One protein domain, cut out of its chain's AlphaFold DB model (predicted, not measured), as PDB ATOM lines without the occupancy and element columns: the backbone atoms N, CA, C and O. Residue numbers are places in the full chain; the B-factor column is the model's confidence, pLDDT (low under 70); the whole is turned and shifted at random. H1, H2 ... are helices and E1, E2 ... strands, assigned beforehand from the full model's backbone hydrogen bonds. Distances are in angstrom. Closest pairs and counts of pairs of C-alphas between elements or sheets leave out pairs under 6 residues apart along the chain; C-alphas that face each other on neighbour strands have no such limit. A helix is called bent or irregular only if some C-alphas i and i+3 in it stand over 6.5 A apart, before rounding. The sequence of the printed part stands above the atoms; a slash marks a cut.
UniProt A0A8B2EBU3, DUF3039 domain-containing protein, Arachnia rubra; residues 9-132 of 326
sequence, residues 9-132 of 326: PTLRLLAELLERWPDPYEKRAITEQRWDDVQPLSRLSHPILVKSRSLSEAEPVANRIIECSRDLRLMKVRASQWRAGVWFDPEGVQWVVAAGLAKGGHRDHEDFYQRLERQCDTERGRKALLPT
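AT A GLANCE: This is residues 9 to 132 of the 326 residues of the protein "DUF3039 domain-containing protein" of Arachnia rubra (UniProt A0A8B2EBU3). A small three-stranded antiparallel sheet forms the core, with helix H4 packed on one face and H7 on the opposite face. H1 packs on edge strand E3, H2 and H3 lie farther out past H1, H6 packs on H7, and H8 follows H7 and makes a corner with it. The printed part has 124 residues, with eight named helices and three named strands in the order H1 H2 H3 H4 H5 H6 E1 E2 E3 H7 H8; the sheet order is E1 - E2 - E3, and the class is mixed. The whole is compact, with a radius of gyration of the C-alphas of 14.1 A, and rounded, spanning 36 by 34 by 29 A.

HOW THE PARTS SIT: E1, residues 75 to 79, E2, residues 82 to 88, and E3, residues 94 to 101, make a meander, each strand the antiparallel neighbour of the one before. E1 and E2 form a hairpin at 152 degrees, with N 77 and O 84 within hydrogen-bond range at 2.9 A. E2 and E3 form another at 159 degrees, with N 85 and O 98 within range at 2.8 A. E3 bends by 53 degrees at residue 97. H7, residues 112 to 121, is on the sheet at a height of 9.2 A, over E3 and slantwise to it at 40 degrees on the local plane; their closest C-alphas, those of Gly 100 and Phe 112, are 4.9 A apart. H4, residues 47 to 52, is on the opposite face, with C-alphas 48 and 79 closest to E1 at 5.7 A. H1, residues 11 to 16, is on the sheet; its closest C-alphas to E3, those of Leu 13 and Val 97, are 6.0 A apart. H2, residues 24 to 31, only just touches H1, with 3 pairs of C-alphas within 8 A, closest at Leu 14 and Ile 30, 6.5 A. H3, residues 35 to 38, touches H2 at C-alphas 26 and 38, 6.2 A. H6, residues 67 to 72, touches H7 at C-alphas 68 and 117, 5.1 A, the same way at a steep tilt of 45 degrees. H8, residues 123 to 129, and H7 touch only at the corner, and only just, with 3 pairs; C-alphas 119 and 125 are closest, 4.8 A. H5, residues 61 to 64, only grazes the sheet. Every O i to N i+4 pair is within hydrogen-bond range in H1, H2, H4, H7 and H8; H6 has 0 of 2, but 2 of 3 O i to N i+3 pairs, and H3 and H5 are too short for an i+4 pair.

IN THESE COORDINATES: E3 measures 20.7 A, E2 19.8 A, H7 14.3 A and E1 13.5 A from first to last C-alpha. H1 begins at C-alpha 11, (-28.188, -40.571, 11.558), and H8 ends at C-alpha 129, (-24.088, -42.609, 2.473). H6 is irregular, C-alphas 68 and 71 being 9.2 A apart.

THE WHOLE: The two C-alphas farthest apart, those of Glu 32 and Pro 60, are 39.5 A apart. The printed part has no cut, and no link is long. The mean pLDDT of the printed part is 89.0; residues 56 to 63 are under 70.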
ATOM      1  N   PRO A   9     -22.660 -45.187  14.099       97.00
ATOM      2  CA  PRO A   9     -23.586 -45.085  12.976       97.00
ATOM      3  C   PRO A   9     -23.841 -43.632  12.568       97.00
ATOM      4  O   PRO A   9     -23.781 -42.733  13.406       97.00
ATOM      5  N   THR A  10     -24.178 -43.414  11.296       97.88
ATOM      6  CA  THR A  10     -24.747 -42.134  10.845       97.88
ATOM      7  C   THR A  10     -26.238 -42.038  11.171       97.88
ATOM      8  O   THR A  10     -26.936 -43.054  11.247       97.88
ATOM      9  N   LEU A  11     -26.765 -40.821  11.306       97.19
ATOM     10  CA  LEU A  11     -28.188 -40.571  11.558       97.19
ATOM     11  C   LEU A  11     -29.077 -41.134  10.448       97.19
ATOM     12  O   LEU A  11     -30.109 -41.745  10.724       97.19
ATOM     13  N   ARG A  12     -28.640 -41.009   9.187       96.56
ATOM     14  CA  ARG A  12     -29.319 -41.629   8.041       96.56
ATOM     15  C   ARG A  12     -29.421 -43.142   8.209       96.56
ATOM     16  O   ARG A  12     -30.490 -43.708   7.999       96.56
ATOM     17  N   LEU A  13     -28.322 -43.797   8.598       96.94
ATOM     18  CA  LEU A  13     -28.338 -45.235   8.842       96.94
ATOM     19  C   LEU A  13     -29.335 -45.588   9.950       96.94
ATOM     20  O   LEU A  13     -30.097 -46.536   9.787       96.94
ATOM     21  N   LEU A  14     -29.339 -44.846  11.059       97.00
ATOM     22  CA  LEU A  14     -30.259 -45.095  12.171       97.00
ATOM     23  C   LEU A  14     -31.726 -44.941  11.756       97.00
ATOM     24  O   LEU A  14     -32.544 -45.783  12.118       97.00
ATOM     25  N   ALA A  15     -32.044 -43.935  10.939       93.75
ATOM     26  CA  ALA A  15     -33.389 -43.737  10.401       93.75
ATOM     27  C   ALA A  15     -33.860 -44.893   9.491       93.75
ATOM     28  O   ALA A  15     -35.058 -45.134   9.367       93.75
ATOM     29  N   GLU A  16     -32.932 -45.626   8.869       91.94
ATOM     30  CA  GLU A  16     -33.228 -46.787   8.017       91.94
ATOM     31  C   GLU A  16     -33.191 -48.121   8.779       91.94
ATOM     32  O   GLU A  16     -33.838 -49.096   8.386       91.94
ATOM     33  N   LEU A  17     -32.432 -48.188   9.873       93.38
ATOM     34  CA  LEU A  17     -32.232 -49.383  10.681       93.38
ATOM     35  C   LEU A  17     -33.298 -49.457  11.779       93.38
ATOM     36  O   LEU A  17     -33.000 -49.210  12.937       93.38
ATOM     37  N   LEU A  18     -34.544 -49.797  11.437       87.25
ATOM     38  CA  LEU A  18     -35.674 -49.789  12.393       87.25
ATOM     39  C   LEU A  18     -36.065 -51.176  12.938       87.25
ATOM     40  O   LEU A  18     -36.934 -51.303  13.810       87.25
ATOM     41  N   GLU A  19     -35.438 -52.237  12.440       88.75
ATOM     42  CA  GLU A  19     -35.768 -53.619  12.788       88.75
ATOM     43  C   GLU A  19     -34.823 -54.204  13.850       88.75
ATOM     44  O   GLU A  19     -33.645 -53.879  13.896       88.75
ATOM     45  N   ARG A  20     -35.339 -55.140  14.664       89.62
ATOM     46  CA  ARG A  20     -34.569 -55.998  15.596       89.62
ATOM     47  C   ARG A  20     -33.665 -55.264  16.602       89.62
ATOM     48  O   ARG A  20     -32.615 -55.783  16.980       89.62
ATOM     49  N   TRP A  21     -34.107 -54.105  17.082       94.31
ATOM     50  CA  TRP A  21     -33.530 -53.456  18.258       94.31
ATOM     51  C   TRP A  21     -33.841 -54.248  19.533       94.31
ATOM     52  O   TRP A  21     -35.018 -54.524  19.779       94.31
ATOM     53  N   PRO A  22     -32.821 -54.617  20.330       94.56
ATOM     54  CA  PRO A  22     -33.023 -55.241  21.635       94.56
ATOM     55  C   PRO A  22     -33.689 -54.298  22.636       94.56
ATOM     56  O   PRO A  22     -34.564 -54.732  23.379       94.56
ATOM     57  N   ASP A  23     -33.295 -53.021  22.630       95.06
ATOM     58  CA  ASP A  23     -33.858 -51.990  23.497       95.06
ATOM     59  C   ASP A  23     -35.021 -51.241  22.801       95.06
ATOM     60  O   ASP A  23     -34.808 -50.539  21.800       95.06
ATOM     61  N   PRO A  24     -36.269 -51.354  23.305       94.31
ATOM     62  CA  PRO A  24     -37.411 -50.606  22.782       94.31
ATOM     63  C   PRO A  24     -37.280 -49.085  22.941       94.31
ATOM     64  O   PRO A  24     -37.846 -48.349  22.127       94.31
ATOM     65  N   TYR A  25     -36.563 -48.610  23.966       95.25
ATOM     66  CA  TYR A  25     -36.345 -47.187  24.202       95.25
ATOM     67  C   TYR A  25     -35.463 -46.585  23.106       95.25
ATOM     68  O   TYR A  25     -35.876 -45.610  22.473       95.25
ATOM     69  N   GLU A  26     -34.321 -47.216  22.806       95.75
ATOM     70  CA  GLU A  26     -33.447 -46.806  21.699       95.75
ATOM     71  C   GLU A  26     -34.220 -46.766  20.378       95.75
ATOM     72  O   GLU A  26     -34.208 -45.754  19.677       95.75
ATOM     73  N   LYS A  27     -34.972 -47.833  20.068       95.56
ATOM     74  CA  LYS A  27     -35.796 -47.897  18.853       95.56
ATOM     75  C   LYS A  27     -36.765 -46.720  18.760       95.56
ATOM     76  O   LYS A  27     -36.909 -46.119  17.692       95.56
ATOM     77  N   ARG A  28     -37.464 -46.417  19.855       95.62
ATOM     78  CA  ARG A  28     -38.450 -45.336  19.901       95.62
ATOM     79  C   ARG A  28     -37.787 -43.979  19.697       95.62
ATOM     80  O   ARG A  28     -38.237 -43.227  18.840       95.62
ATOM     81  N   ALA A  29     -36.720 -43.691  20.436       95.75
ATOM     82  CA  ALA A  29     -36.000 -42.429  20.318       95.75
ATOM     83  C   ALA A  29     -35.417 -42.231  18.909       95.75
ATOM     84  O   ALA A  29     -35.555 -41.149  18.351       95.75
ATOM     85  N   ILE A  30     -34.874 -43.281  18.283       95.94
ATOM     86  CA  ILE A  30     -34.399 -43.242  16.889       95.94
ATOM     87  C   ILE A  30     -35.548 -42.971  15.908       95.94
ATOM     88  O   ILE A  30     -35.416 -42.132  15.021       95.94
ATOM     89  N   THR A  31     -36.688 -43.647  16.079       94.44
ATOM     90  CA  THR A  31     -37.875 -43.460  15.219       94.44
ATOM     91  C   THR A  31     -38.419 -42.031  15.318       94.44
ATOM     92  O   THR A  31     -38.822 -41.444  14.318       94.44
ATOM     93  N   GLU A  32     -38.406 -41.464  16.524       95.44
ATOM     94  CA  GLU A  32     -38.826 -40.091  16.823       95.44
ATOM     95  C   GLU A  32     -37.708 -39.055  16.575       95.44
ATOM     96  O   GLU A  32     -37.916 -37.870  16.823       95.44
ATOM     97  N   GLN A  33     -36.532 -39.480  16.091       94.56
ATOM     98  CA  GLN A  33     -35.348 -38.640  15.846       94.56
ATOM     99  C   GLN A  33     -34.864 -37.852  17.080       94.56
ATOM    100  O   GLN A  33     -34.250 -36.792  16.966       94.56
ATOM    101  N   ARG A  34     -35.107 -38.384  18.281       94.56
ATOM    102  CA  ARG A  34     -34.622 -37.841  19.556       94.56
ATOM    103  C   ARG A  34     -33.171 -38.257  19.808       94.56
ATOM    104  O   ARG A  34     -32.876 -39.044  20.702       94.56
ATOM    105  N   TRP A  35     -32.250 -37.751  18.989       93.00
ATOM    106  CA  TRP A  35     -30.844 -38.185  18.987       93.00
ATOM    107  C   TRP A  35     -30.096 -37.918  20.294       93.00
ATOM    108  O   TRP A  35     -29.187 -38.667  20.638       93.00
ATOM    109  N   ASP A  36     -30.468 -36.866  21.023       89.06
ATOM    110  CA  ASP A  36     -29.857 -36.532  22.313       89.06
ATOM    111  C   ASP A  36     -30.173 -37.560  23.409       89.06
ATOM    112  O   ASP A  36     -29.368 -37.746  24.317       89.06
ATOM    113  N   ASP A  37     -31.280 -38.289  23.273       91.81
ATOM    114  CA  ASP A  37     -31.753 -39.253  24.268       91.81
ATOM    115  C   ASP A  37     -31.075 -40.626  24.157       91.81
ATOM    116  O   ASP A  37     -31.274 -41.487  25.012       91.81
ATOM    117  N   VAL A  38     -30.293 -40.838  23.094       92.25
ATOM    118  CA  VAL A  38     -29.621 -42.109  22.773       92.25
ATOM    119  C   VAL A  38     -28.122 -41.944  22.509       92.25
ATOM    120  O   VAL A  38     -27.475 -42.830  21.950       92.25
ATOM    121  N   GLN A  39     -27.555 -40.802  22.899       91.56
ATOM    122  CA  GLN A  39     -26.109 -40.604  22.882       91.56
ATOM    123  C   GLN A  39     -25.419 -41.366  24.031       91.56
ATOM    124  O   GLN A  39     -25.989 -41.502  25.111       91.56
ATOM    125  N   PRO A  40     -24.159 -41.804  23.838       93.06
ATOM    126  CA  PRO A  40     -23.395 -41.716  22.593       93.06
ATOM    127  C   PRO A  40     -23.841 -42.771  21.568       93.06
ATOM    128  O   PRO A  40     -24.012 -43.947  21.896       93.06
ATOM    129  N   LEU A  41     -23.941 -42.381  20.292       95.31
ATOM    130  CA  LEU A  41     -24.427 -43.253  19.214       95.31
ATOM    131  C   LEU A  41     -23.520 -44.472  18.983       95.31
ATOM    132  O   LEU A  41     -23.972 -45.516  18.508       95.31
ATOM    133  N   SER A  42     -22.240 -44.381  19.358       92.56
ATOM    134  CA  SER A  42     -21.309 -45.511  19.311       92.56
ATOM    135  C   SER A  42     -21.696 -46.650  20.265       92.56
ATOM    136  O   SER A  42     -21.279 -47.788  20.042       92.56
ATOM    137  N   ARG A  43     -22.525 -46.401  21.294       92.75
ATOM    138  CA  ARG A  43     -22.903 -47.372  22.343       92.75
ATOM    139  C   ARG A  43     -24.280 -48.030  22.171       92.75
ATOM    140  O   ARG A  43     -24.567 -48.966  22.911       92.75
ATOM    141  N   LEU A  44     -25.019 -47.698  21.112       95.75
ATOM    142  CA  LEU A  44     -26.326 -48.282  20.761       95.75
ATOM    143  C   LEU A  44     -26.373 -49.824  20.726       95.75
ATOM    144  O   LEU A  44     -25.473 -50.475  20.191       95.75
ATOM    145  N   SER A  45     -27.435 -50.438  21.241       95.62
ATOM    146  CA  SER A  45     -27.493 -51.889  21.494       95.62
ATOM    147  C   SER A  45     -27.691 -52.784  20.258       95.62
ATOM    148  O   SER A  45     -27.584 -54.009  20.362       95.62
ATOM    149  N   HIS A  46     -27.955 -52.223  19.070       95.88
ATOM    150  CA  HIS A  46     -28.277 -53.031  17.889       95.88
ATOM    151  C   HIS A  46     -27.140 -54.020  17.523       95.88
ATOM    152  O   HIS A  46     -25.986 -53.601  17.375       95.88
ATOM    153  N   PRO A  47     -27.429 -55.316  17.258       94.31
ATOM    154  CA  PRO A  47     -26.405 -56.358  17.103       94.31
ATOM    155  C   PRO A  47     -25.314 -56.060  16.068       94.31
ATOM    156  O   PRO A  47     -24.138 -56.343  16.299       94.31
ATOM    157  N   ILE A  48     -25.686 -55.480  14.917       94.81
ATOM    158  CA  ILE A  48     -24.695 -55.114  13.893       94.81
ATOM    159  C   ILE A  48     -23.797 -53.955  14.336       94.81
ATOM    160  O   ILE A  48     -22.616 -53.974  14.017       94.81
ATOM    161  N   LEU A  49     -24.319 -52.998  15.112       95.44
ATOM    162  CA  LEU A  49     -23.554 -51.860  15.621       95.44
ATOM    163  C   LEU A  49     -22.587 -52.320  16.710       95.44
ATOM    164  O   LEU A  49     -21.404 -52.001  16.648       95.44
ATOM    165  N   VAL A  50     -23.058 -53.169  17.632       94.19
ATOM    166  CA  VAL A  50     -22.210 -53.827  18.638       94.19
ATOM    167  C   VAL A  50     -21.058 -54.573  17.963       94.19
ATOM    168  O   VAL A  50     -19.908 -54.412  18.363       94.19
ATOM    169  N   LYS A  51     -21.335 -55.344  16.902       92.19
ATOM    170  CA  LYS A  51     -20.288 -56.069  16.170       92.19
ATOM    171  C   LYS A  51     -19.312 -55.137  15.446       92.19
ATOM    172  O   LYS A  51     -18.126 -55.460  15.386       92.19
ATOM    173  N   SER A  52     -19.782 -54.003  14.922       92.31
ATOM    174  CA  SER A  52     -18.936 -53.011  14.244       92.31
ATOM    175  C   SER A  52     -17.903 -52.362  15.169       92.31
ATOM    176  O   SER A  52     -16.852 -51.957  14.687       92.31
ATOM    177  N   ARG A  53     -18.133 -52.323  16.489       88.94
ATOM    178  CA  ARG A  53     -17.145 -51.812  17.464       88.94
ATOM    179  C   ARG A  53     -15.856 -52.622  17.498       88.94
ATOM    180  O   ARG A  53     -14.804 -52.090  17.822       88.94
ATOM    181  N   SER A  54     -15.944 -53.916  17.205       78.56
ATOM    182  CA  SER A  54     -14.825 -54.858  17.287       78.56
ATOM    183  C   SER A  54     -14.131 -55.050  15.939       78.56
ATOM    184  O   SER A  54     -13.670 -56.157  15.646       78.56
ATOM    185  N   LEU A  55     -14.083 -54.016  15.093       74.75
ATOM    186  CA  LEU A  55     -13.273 -54.010  13.875       74.75
ATOM    187  C   LEU A  55     -11.782 -54.100  14.254       74.75
ATOM    188  O   LEU A  55     -11.077 -53.110  14.344       74.75
ATOM    189  N   SER A  56     -11.322 -55.321  14.537       54.50
ATOM    190  CA  SER A  56      -9.942 -55.627  14.914       54.50
ATOM    191  C   SER A  56      -9.010 -55.478  13.711       54.50
ATOM    192  O   SER A  56      -9.345 -55.933  12.616       54.50
ATOM    193  N   GLU A  57      -7.825 -54.913  13.934       53.53
ATOM    194  CA  GLU A  57      -6.745 -54.727  12.950       53.53
ATOM    195  C   GLU A  57      -6.093 -56.046  12.467       53.53
ATOM    196  O   GLU A  57      -5.244 -56.028  11.583       53.53
ATOM    197  N   ALA A  58      -6.487 -57.206  13.008       44.81
ATOM    198  CA  ALA A  58      -5.753 -58.468  12.864       44.81
ATOM    199  C   ALA A  58      -5.963 -59.262  11.547       44.81
ATOM    200  O   ALA A  58      -5.322 -60.294  11.367       44.81
ATOM    201  N   GLU A  59      -6.829 -58.837  10.618       47.09
ATOM    202  CA  GLU A  59      -7.046 -59.540   9.333       47.09
ATOM    203  C   GLU A  59      -6.660 -58.671   8.122       47.09
ATOM    204  O   GLU A  59      -6.934 -57.468   8.126       47.09
ATOM    205  N   PRO A  60      -6.098 -59.258   7.044       49.78
ATOM    206  CA  PRO A  60      -5.667 -58.506   5.867       49.78
ATOM    207  C   PRO A  60      -6.822 -57.724   5.212       49.78
ATOM    208  O   PRO A  60      -7.839 -58.289   4.802       49.78
ATOM    209  N   VAL A  61      -6.621 -56.406   5.078       57.16
ATOM    210  CA  VAL A  61      -7.611 -55.384   4.669       57.16
ATOM    211  C   VAL A  61      -8.318 -55.699   3.344       57.16
ATOM    212  O   VAL A  61      -9.512 -55.438   3.205       57.16
ATOM    213  N   ALA A  62      -7.621 -56.298   2.373       52.78
ATOM    214  CA  ALA A  62      -8.171 -56.568   1.043       52.78
ATOM    215  C   ALA A  62      -9.397 -57.501   1.069       52.78
ATOM    216  O   ALA A  62     -10.337 -57.294   0.307       52.78
ATOM    217  N   ASN A  63      -9.447 -58.465   1.998       59.38
ATOM    218  CA  ASN A  63     -10.554 -59.424   2.102       59.38
ATOM    219  C   ASN A  63     -11.778 -58.881   2.864       59.38
ATOM    220  O   ASN A  63     -12.753 -59.605   3.089       59.38
ATOM    221  N   ARG A  64     -11.731 -57.613   3.287       76.00
ATOM    222  CA  ARG A  64     -12.785 -56.963   4.071       76.00
ATOM    223  C   ARG A  64     -13.515 -55.858   3.319       76.00
ATOM    224  O   ARG A  64     -14.507 -55.373   3.846       76.00
ATOM    225  N   ILE A  65     -13.103 -55.476   2.115       88.25
ATOM    226  CA  ILE A  65     -13.782 -54.407   1.372       88.25
ATOM    227  C   ILE A  65     -15.045 -54.955   0.698       88.25
ATOM    228  O   ILE A  65     -15.054 -56.043   0.127       88.25
ATOM    229  N   ILE A  66     -16.139 -54.201   0.772       90.44
ATOM    230  CA  ILE A  66     -17.347 -54.460  -0.006       90.44
ATOM    231  C   ILE A  66     -17.086 -53.997  -1.440       90.44
ATOM    232  O   ILE A  66     -17.007 -52.802  -1.705       90.44
ATOM    233  N   GLU A  67     -16.994 -54.940  -2.369       88.31
ATOM    234  CA  GLU A  67     -16.625 -54.686  -3.765       88.31
ATOM    235  C   GLU A  67     -17.542 -53.661  -4.462       88.31
ATOM    236  O   GLU A  67     -17.061 -52.698  -5.059       88.31
ATOM    237  N   CYS A  68     -18.863 -53.761  -4.269       88.38
ATOM    238  CA  CYS A  68     -19.830 -52.822  -4.852       88.38
ATOM    239  C   CYS A  68     -19.769 -51.395  -4.269       88.38
ATOM    240  O   CYS A  68     -20.436 -50.497  -4.778       88.38
ATOM    241  N   SER A  69     -18.961 -51.151  -3.227       87.31
ATOM    242  CA  SER A  69     -18.805 -49.816  -2.632       87.31
ATOM    243  C   SER A  69     -17.846 -48.887  -3.386       87.31
ATOM    244  O   SER A  69     -17.802 -47.692  -3.084       87.31
ATOM    245  N   ARG A  70     -17.128 -49.400  -4.397       85.06
ATOM    246  CA  ARG A  70     -16.246 -48.618  -5.284       85.06
ATOM    247  C   ARG A  70     -15.282 -47.732  -4.476       85.06
ATOM    248  O   ARG A  70     -14.613 -48.219  -3.564       85.06
ATOM    249  N   ASP A  71     -15.249 -46.434  -4.770       86.25
ATOM    250  CA  ASP A  71     -14.344 -45.455  -4.157       86.25
ATOM    251  C   ASP A  71     -14.565 -45.264  -2.650       86.25
ATOM    252  O   ASP A  71     -13.660 -44.810  -1.954       86.25
ATOM    253  N   LEU A  72     -15.736 -45.641  -2.114       89.06
ATOM    254  CA  LEU A  72     -15.997 -45.564  -0.672       89.06
ATOM    255  C   LEU A  72     -15.211 -46.612   0.122       89.06
ATOM    256  O   LEU A  72     -15.014 -46.429   1.320       89.06
ATOM    257  N   ARG A  73     -14.784 -47.710  -0.524       90.19
ATOM    258  CA  ARG A  73     -13.984 -48.793   0.078       90.19
ATOM    259  C   ARG A  73     -14.501 -49.232   1.455       90.19
ATOM    260  O   ARG A  73     -13.741 -49.349   2.414       90.19
ATOM    261  N   LEU A  74     -15.807 -49.477   1.549       93.38
ATOM    262  CA  LEU A  74     -16.468 -49.791   2.814       93.38
ATOM    263  C   LEU A  74     -15.973 -51.119   3.383       93.38
ATOM    264  O   LEU A  74     -15.997 -52.145   2.702       93.38
ATOM    265  N   MET A  75     -15.602 -51.114   4.658       92.12
ATOM    266  CA  MET A  75     -15.204 -52.302   5.400       92.12
ATOM    267  C   MET A  75     -16.433 -53.101   5.831       92.12
ATOM    268  O   MET A  75     -17.363 -52.591   6.455       92.12
ATOM    269  N   LYS A  76     -16.439 -54.383   5.489       92.12
ATOM    270  CA  LYS A  76     -17.532 -55.323   5.704       92.12
ATOM    271  C   LYS A  76     -17.538 -55.837   7.136       92.12
ATOM    272  O   LYS A  76     -16.604 -56.504   7.576       92.12
ATOM    273  N   VAL A  77     -18.672 -55.667   7.806       91.94
ATOM    274  CA  VAL A  77     -18.982 -56.287   9.099       91.94
ATOM    275  C   VAL A  77     -20.115 -57.296   8.921       91.94
ATOM    276  O   VAL A  77     -21.050 -57.087   8.143       91.94
ATOM    277  N   ARG A  78     -20.027 -58.431   9.624       91.94
ATOM    278  CA  ARG A  78     -21.032 -59.502   9.597       91.94
ATOM    279  C   ARG A  78     -21.426 -59.897  11.015       91.94
ATOM    280  O   ARG A  78     -20.556 -60.223  11.818       91.94
ATOM    281  N   ALA A  79     -22.729 -59.941  11.282       90.00
ATOM    282  CA  ALA A  79     -23.293 -60.462  12.526       90.00
ATOM    283  C   ALA A  79     -24.537 -61.306  12.211       90.00
ATOM    284  O   ALA A  79     -25.606 -60.764  11.942       90.00
ATOM    285  N   SER A  80     -24.409 -62.639  12.211       88.88
ATOM    286  CA  SER A  80     -25.485 -63.543  11.763       88.88
ATOM    287  C   SER A  80     -25.975 -63.167  10.347       88.88
ATOM    288  O   SER A  80     -25.166 -63.120   9.415       88.88
ATOM    289  N   GLN A  81     -27.261 -62.864  10.160       90.62
ATOM    290  CA  GLN A  81     -27.830 -62.383   8.895       90.62
ATOM    291  C   GLN A  81     -27.530 -60.908   8.607       90.62
ATOM    292  O   GLN A  81     -27.649 -60.485   7.461       90.62
ATOM    293  N   TRP A  82     -27.108 -60.120   9.595       93.56
ATOM    294  CA  TRP A  82     -26.802 -58.710   9.389       93.56
ATOM    295  C   TRP A  82     -25.470 -58.504   8.675       93.56
ATOM    296  O   TRP A  82     -24.483 -59.223   8.889       93.56
ATOM    297  N   ARG A  83     -25.446 -57.482   7.831       94.19
ATOM    298  CA  ARG A  83     -24.278 -56.949   7.142       94.19
ATOM    299  C   ARG A  83     -24.199 -55.457   7.425       94.19
ATOM    300  O   ARG A  83     -25.238 -54.811   7.536       94.19
ATOM    301  N   ALA A  84     -22.986 -54.935   7.527       95.38
ATOM    302  CA  ALA A  84     -22.751 -53.501   7.549       95.38
ATOM    303  C   ALA A  84     -21.505 -53.119   6.750       95.38
ATOM    304  O   ALA A  84     -20.598 -53.935   6.571       95.38
ATOM    305  N   GLY A  85     -21.508 -51.880   6.266       95.38
ATOM    306  CA  GLY A  85     -20.375 -51.208   5.648       95.38
ATOM    307  C   GLY A  85     -19.900 -50.071   6.545       95.38
ATOM    308  O   GLY A  85     -20.692 -49.193   6.896       95.38
ATOM    309  N   VAL A  86     -18.623 -50.108   6.911       95.12
ATOM    310  CA  VAL A  86     -17.963 -49.084   7.724       95.12
ATOM    311  C   VAL A  86     -17.016 -48.277   6.848       95.12
ATOM    312  O   VAL A  86     -16.152 -48.836   6.175       95.12
ATOM    313  N   TRP A  87     -17.208 -46.967   6.834       95.00
ATOM    314  CA  TRP A  87     -16.365 -46.001   6.152       95.00
ATOM    315  C   TRP A  87     -15.373 -45.384   7.140       95.00
ATOM    316  O   TRP A  87     -15.726 -45.137   8.291       95.00
ATOM    317  N   PHE A  88     -14.147 -45.144   6.688       91.56
ATOM    318  CA  PHE A  88     -13.110 -44.469   7.463       91.56
ATOM    319  C   PHE A  88     -12.940 -43.085   6.862       91.56
ATOM    320  O   PHE A  88     -12.602 -42.970   5.680       91.56
ATOM    321  N   ASP A  89     -13.215 -42.055   7.652       90.56
ATOM    322  CA  ASP A  89     -12.988 -40.694   7.193       90.56
ATOM    323  C   ASP A  89     -11.488 -40.332   7.231       90.56
ATOM    324  O   ASP A  89     -10.682 -41.054   7.831       90.56
ATOM    325  N   PRO A  90     -11.077 -39.229   6.579       88.94
ATOM    326  CA  PRO A  90      -9.681 -38.788   6.591       88.94
ATOM    327  C   PRO A  90      -9.129 -38.445   7.984       88.94
ATOM    328  O   PRO A  90      -7.914 -38.408   8.157       88.94
ATOM    329  N   GLU A  91      -9.997 -38.190   8.965       86.81
ATOM    330  CA  GLU A  91      -9.636 -37.893  10.357       86.81
ATOM    331  C   GLU A  91      -9.510 -39.171  11.211       86.81
ATOM    332  O   GLU A  91      -9.136 -39.109  12.384       86.81
ATOM    333  N   GLY A  92      -9.765 -40.344  10.618       86.44
ATOM    334  CA  GLY A  92      -9.660 -41.654  11.255       86.44
ATOM    335  C   GLY A  92     -10.919 -42.097  12.003       86.44
ATOM    336  O   GLY A  92     -10.880 -43.106  12.710       86.44
ATOM    337  N   VAL A  93     -12.039 -41.384  11.864       91.38
ATOM    338  CA  VAL A  93     -13.315 -41.764  12.478       91.38
ATOM    339  C   VAL A  93     -13.952 -42.897  11.686       91.38
ATOM    340  O   VAL A  93     -13.995 -42.902  10.453       91.38
ATOM    341  N   GLN A  94     -14.483 -43.867  12.423       93.75
ATOM    342  CA  GLN A  94     -15.156 -45.032  11.873       93.75
ATOM    343  C   GLN A  94     -16.669 -44.805  11.834       93.75
ATOM    344  O   GLN A  94     -17.325 -44.698  12.871       93.75
ATOM    345  N   TRP A  95     -17.232 -44.792  10.631       96.19
ATOM    346  CA  TRP A  95     -18.638 -44.513  10.377       96.19
ATOM    347  C   TRP A  95     -19.350 -45.748   9.845       96.19
ATOM    348  O   TRP A  95     -19.087 -46.196   8.731       96.19
ATOM    349  N   VAL A  96     -20.297 -46.304  10.597       96.88
ATOM    350  CA  VAL A  96     -21.229 -47.289  10.042       96.88
ATOM    351  C   VAL A  96     -22.199 -46.527   9.146       96.88
ATOM    352  O   VAL A  96     -23.077 -45.811   9.624       96.88
ATOM    353  N   VAL A  97     -22.009 -46.659   7.835       97.06
ATOM    354  CA  VAL A  97     -22.754 -45.896   6.827       97.06
ATOM    355  C   VAL A  97     -23.792 -46.734   6.108       97.06
ATOM    356  O   VAL A  97     -24.630 -46.176   5.426       97.06
ATOM    357  N   ALA A  98     -23.769 -48.059   6.229       96.50
ATOM    358  CA  ALA A  98     -24.774 -48.933   5.639       96.50
ATOM    359  C   ALA A  98     -24.978 -50.160   6.525       96.50
ATOM    360  O   ALA A  98     -24.001 -50.724   7.013       96.50
ATOM    361  N   ALA A  99     -26.220 -50.615   6.687       95.69
ATOM    362  CA  ALA A  99     -26.526 -51.897   7.309       95.69
ATOM    363  C   ALA A  99     -27.814 -52.495   6.740       95.69
ATOM    364  O   ALA A  99     -28.687 -51.783   6.248       95.69
ATOM    365  N   GLY A 100     -27.926 -53.818   6.792       94.44
ATOM    366  CA  GLY A 100     -29.090 -54.537   6.285       94.44
ATOM    367  C   GLY A 100     -28.966 -56.044   6.456       94.44
ATOM    368  O   GLY A 100     -27.934 -56.558   6.898       94.44
ATOM    369  N   LEU A 101     -30.028 -56.762   6.107       92.19
ATOM    370  CA  LEU A 101     -30.052 -58.222   6.145       92.19
ATOM    371  C   LEU A 101     -29.510 -58.813   4.839       92.19
ATOM    372  O   LEU A 101     -29.789 -58.320   3.748       92.19
ATOM    373  N   ALA A 102     -28.776 -59.913   4.962       89.19
ATOM    374  CA  ALA A 102     -28.506 -60.823   3.860       89.19
ATOM    375  C   ALA A 102     -29.762 -61.666   3.583       89.19
ATOM    376  O   ALA A 102     -30.223 -62.379   4.480       89.19
ATOM    377  N   LYS A 103     -30.308 -61.593   2.366       86.38
ATOM    378  CA  LYS A 103     -31.562 -62.251   1.956       86.38
ATOM    379  C   LYS A 103     -31.377 -63.030   0.642       86.38
ATOM    380  O   LYS A 103     -30.508 -62.698  -0.162       86.38
ATOM    381  N   GLY A 104     -32.134 -64.120   0.474       74.62
ATOM    382  CA  GLY A 104     -32.233 -64.911  -0.768       74.62
ATOM    383  C   GLY A 104     -30.920 -65.268  -1.464       74.62
ATOM    384  O   GLY A 104     -30.810 -65.159  -2.682       74.62
ATOM    385  N   GLY A 105     -29.881 -65.635  -0.708       74.00
ATOM    386  CA  GLY A 105     -28.575 -65.973  -1.286       74.00
ATOM    387  C   GLY A 105     -27.901 -64.815  -2.035       74.00
ATOM    388  O   GLY A 105     -27.172 -65.063  -2.991       74.00
ATOM    389  N   HIS A 106     -28.147 -63.568  -1.613       77.25
ATOM    390  CA  HIS A 106     -27.612 -62.333  -2.205       77.25
ATOM    391  C   HIS A 106     -28.186 -61.944  -3.572       77.25
ATOM    392  O   HIS A 106     -27.587 -61.153  -4.304       77.25
ATOM    393  N   ARG A 107     -29.360 -62.486  -3.914       71.81
ATOM    394  CA  ARG A 107     -30.070 -62.188  -5.168       71.81
ATOM    395  C   ARG A 107     -31.377 -61.427  -4.966       71.81
ATOM    396  O   ARG A 107     -31.923 -60.907  -5.933       71.81
ATOM    397  N   ASP A 108     -31.866 -61.345  -3.731       78.88
ATOM    398  CA  ASP A 108     -33.095 -60.616  -3.428       78.88
ATOM    399  C   ASP A 108     -32.901 -59.113  -3.613       78.88
ATOM    400  O   ASP A 108     -31.883 -58.548  -3.215       78.88
ATOM    401  N   HIS A 109     -33.927 -58.434  -4.129       73.50
ATOM    402  CA  HIS A 109     -33.921 -56.976  -4.264       73.50
ATOM    403  C   HIS A 109     -33.672 -56.266  -2.924       73.50
ATOM    404  O   HIS A 109     -33.009 -55.231  -2.888       73.50
ATOM    405  N   GLU A 110     -34.176 -56.843  -1.831       84.00
ATOM    406  CA  GLU A 110     -34.025 -56.343  -0.462       84.00
ATOM    407  C   GLU A 110     -32.747 -56.835   0.240       84.00
ATOM    408  O   GLU A 110     -32.553 -56.541   1.423       84.00
ATOM    409  N   ASP A 111     -31.883 -57.593  -0.447       91.88
ATOM    410  CA  ASP A 111     -30.571 -57.969   0.080       91.88
ATOM    411  C   ASP A 111     -29.680 -56.732   0.241       91.88
ATOM    412  O   ASP A 111     -29.656 -55.822  -0.594       91.88
ATOM    413  N   PHE A 112     -28.910 -56.724   1.328       92.94
ATOM    414  CA  PHE A 112     -27.963 -55.664   1.649       92.94
ATOM    415  C   PHE A 112     -27.032 -55.285   0.484       92.94
ATOM    416  O   PHE A 112     -26.865 -54.094   0.223       92.94
ATOM    417  N   TYR A 113     -26.426 -56.253  -0.213       92.69
ATOM    418  CA  TYR A 113     -25.449 -55.959  -1.268       92.69
ATOM    419  C   TYR A 113     -26.110 -55.368  -2.507       92.69
ATOM    420  O   TYR A 113     -25.584 -54.405  -3.054       92.69
ATOM    421  N   GLN A 114     -27.282 -55.879  -2.888       92.62
ATOM    422  CA  GLN A 114     -28.064 -55.371  -4.019       92.62
ATOM    423  C   GLN A 114     -28.528 -53.930  -3.773       92.62
ATOM    424  O   GLN A 114     -28.412 -53.064  -4.640       92.62
ATOM    425  N   ARG A 115     -29.019 -53.639  -2.561       92.25
ATOM    426  CA  ARG A 115     -29.385 -52.270  -2.163       92.25
ATOM    427  C   ARG A 115     -28.180 -51.333  -2.173       92.25
ATOM    428  O   ARG A 115     -28.291 -50.211  -2.661       92.25
ATOM    429  N   LEU A 116     -27.050 -51.788  -1.635       94.12
ATOM    430  CA  LEU A 116     -25.830 -50.991  -1.564       94.12
ATOM    431  C   LEU A 116     -25.235 -50.726  -2.949       94.12
ATOM    432  O   LEU A 116     -24.794 -49.611  -3.199       94.12
ATOM    433  N   GLU A 117     -25.255 -51.704  -3.853       94.00
ATOM    434  CA  GLU A 117     -24.786 -51.551  -5.232       94.00
ATOM    435  C   GLU A 117     -25.579 -50.470  -5.970       94.00
ATOM    436  O   GLU A 117     -24.988 -49.499  -6.441       94.00
ATOM    437  N   ARG A 118     -26.918 -50.541  -5.935       92.62
ATOM    438  CA  ARG A 118     -27.789 -49.511  -6.530       92.62
ATOM    439  C   ARG A 118     -27.534 -48.121  -5.953       92.62
ATOM    440  O   ARG A 118     -27.531 -47.129  -6.679       92.62
ATOM    441  N   GLN A 119     -27.315 -48.034  -4.642       92.44
ATOM    442  CA  GLN A 119     -26.985 -46.767  -3.991       92.44
ATOM    443  C   GLN A 119     -25.614 -46.247  -4.451       92.44
ATOM    444  O   GLN A 119     -25.449 -45.055  -4.704       92.44
ATOM    445  N   CYS A 120     -24.632 -47.136  -4.594       94.44
ATOM    446  CA  CYS A 120     -23.273 -46.799  -4.992       94.44
ATOM    447  C   CYS A 120     -23.096 -46.583  -6.500       94.44
ATOM    448  O   CYS A 120     -22.042 -46.088  -6.903       94.44
ATOM    449  N   ASP A 121     -24.092 -46.892  -7.333       92.88
ATOM    450  CA  ASP A 121     -24.013 -46.703  -8.784       92.88
ATOM    451  C   ASP A 121     -23.897 -45.233  -9.189       92.88
ATOM    452  O   ASP A 121     -23.171 -44.893 -10.128       92.88
ATOM    453  N   THR A 122     -24.532 -44.333  -8.437       92.56
ATOM    454  CA  THR A 122     -24.514 -42.891  -8.711       92.56
ATOM    455  C   THR A 122     -23.607 -42.145  -7.739       92.56
ATOM    456  O   THR A 122     -23.486 -42.505  -6.569       92.56
ATOM    457  N   GLU A 123     -22.985 -41.053  -8.191       91.56
ATOM    458  CA  GLU A 123     -22.186 -40.192  -7.305       91.56
ATOM    459  C   GLU A 123     -23.039 -39.600  -6.176       91.56
ATOM    460  O   GLU A 123     -22.629 -39.593  -5.016       91.56
ATOM    461  N   ARG A 124     -24.263 -39.165  -6.505       93.56
ATOM    462  CA  ARG A 124     -25.231 -38.659  -5.526       93.56
ATOM    463  C   ARG A 124     -25.553 -39.708  -4.462       93.56
ATOM    464  O   ARG A 124     -25.590 -39.373  -3.282       93.56
ATOM    465  N   GLY A 125     -25.772 -40.958  -4.866       93.06
ATOM    466  CA  GLY A 125     -26.075 -42.044  -3.941       93.06
ATOM    467  C   GLY A 125     -24.891 -42.402  -3.039       93.06
ATOM    468  O   GLY A 125     -25.090 -42.565  -1.835       93.06
ATOM    469  N   ARG A 126     -23.658 -42.399  -3.572       93.75
ATOM    470  CA  ARG A 126     -22.427 -42.552  -2.771       93.75
ATOM    471  C   ARG A 126     -22.276 -41.435  -1.739       93.75
ATOM    472  O   ARG A 126     -22.068 -41.724  -0.566       93.75
ATOM    473  N   LYS A 127     -22.439 -40.173  -2.149       94.00
ATOM    474  CA  LYS A 127     -22.379 -39.013  -1.242       94.00
ATOM    475  C   LYS A 127     -23.453 -39.070  -0.156       94.00
ATOM    476  O   LYS A 127     -23.172 -38.718   0.979       94.00
ATOM    477  N   ALA A 128     -24.647 -39.567  -0.476       94.12
ATOM    478  CA  ALA A 128     -25.727 -39.712   0.495       94.12
ATOM    479  C   ALA A 128     -25.450 -40.759   1.591       94.12
ATOM    480  O   ALA A 128     -26.130 -40.739   2.609       94.12
ATOM    481  N   LEU A 129     -24.486 -41.672   1.414       95.88
ATOM    482  CA  LEU A 129     -24.088 -42.609   2.473       95.88
ATOM    483  C   LEU A 129     -23.200 -41.949   3.537       95.88
ATOM    484  O   LEU A 129     -23.159 -42.436   4.667       95.88
ATOM    485  N   LEU A 130     -22.486 -40.883   3.175       96.00
ATOM    486  CA  LEU A 130     -21.498 -40.242   4.036       96.00
ATOM    487  C   LEU A 130     -22.158 -39.465   5.191       96.00
ATOM    488  O   LEU A 130     -23.322 -39.071   5.079       96.00
ATOM    489  N   PRO A 131     -21.431 -39.244   6.301       97.06
ATOM    490  CA  PRO A 131     -21.902 -38.423   7.410       97.06
ATOM    491  C   PRO A 131     -22.251 -36.997   6.973       97.06
ATOM    492  O   PRO A 131     -21.619 -36.428   6.083       97.06
ATOM    493  N   THR A 132     -23.250 -36.422   7.632       96.44
ATOM    494  CA  THR A 132     -23.704 -35.038   7.449       96.44
ATOM    495  C   THR A 132     -23.070 -34.085   8.472       96.44
ATOM    496  O   THR A 132     -22.417 -34.513   9.426       96.44
TER     497      THR A 132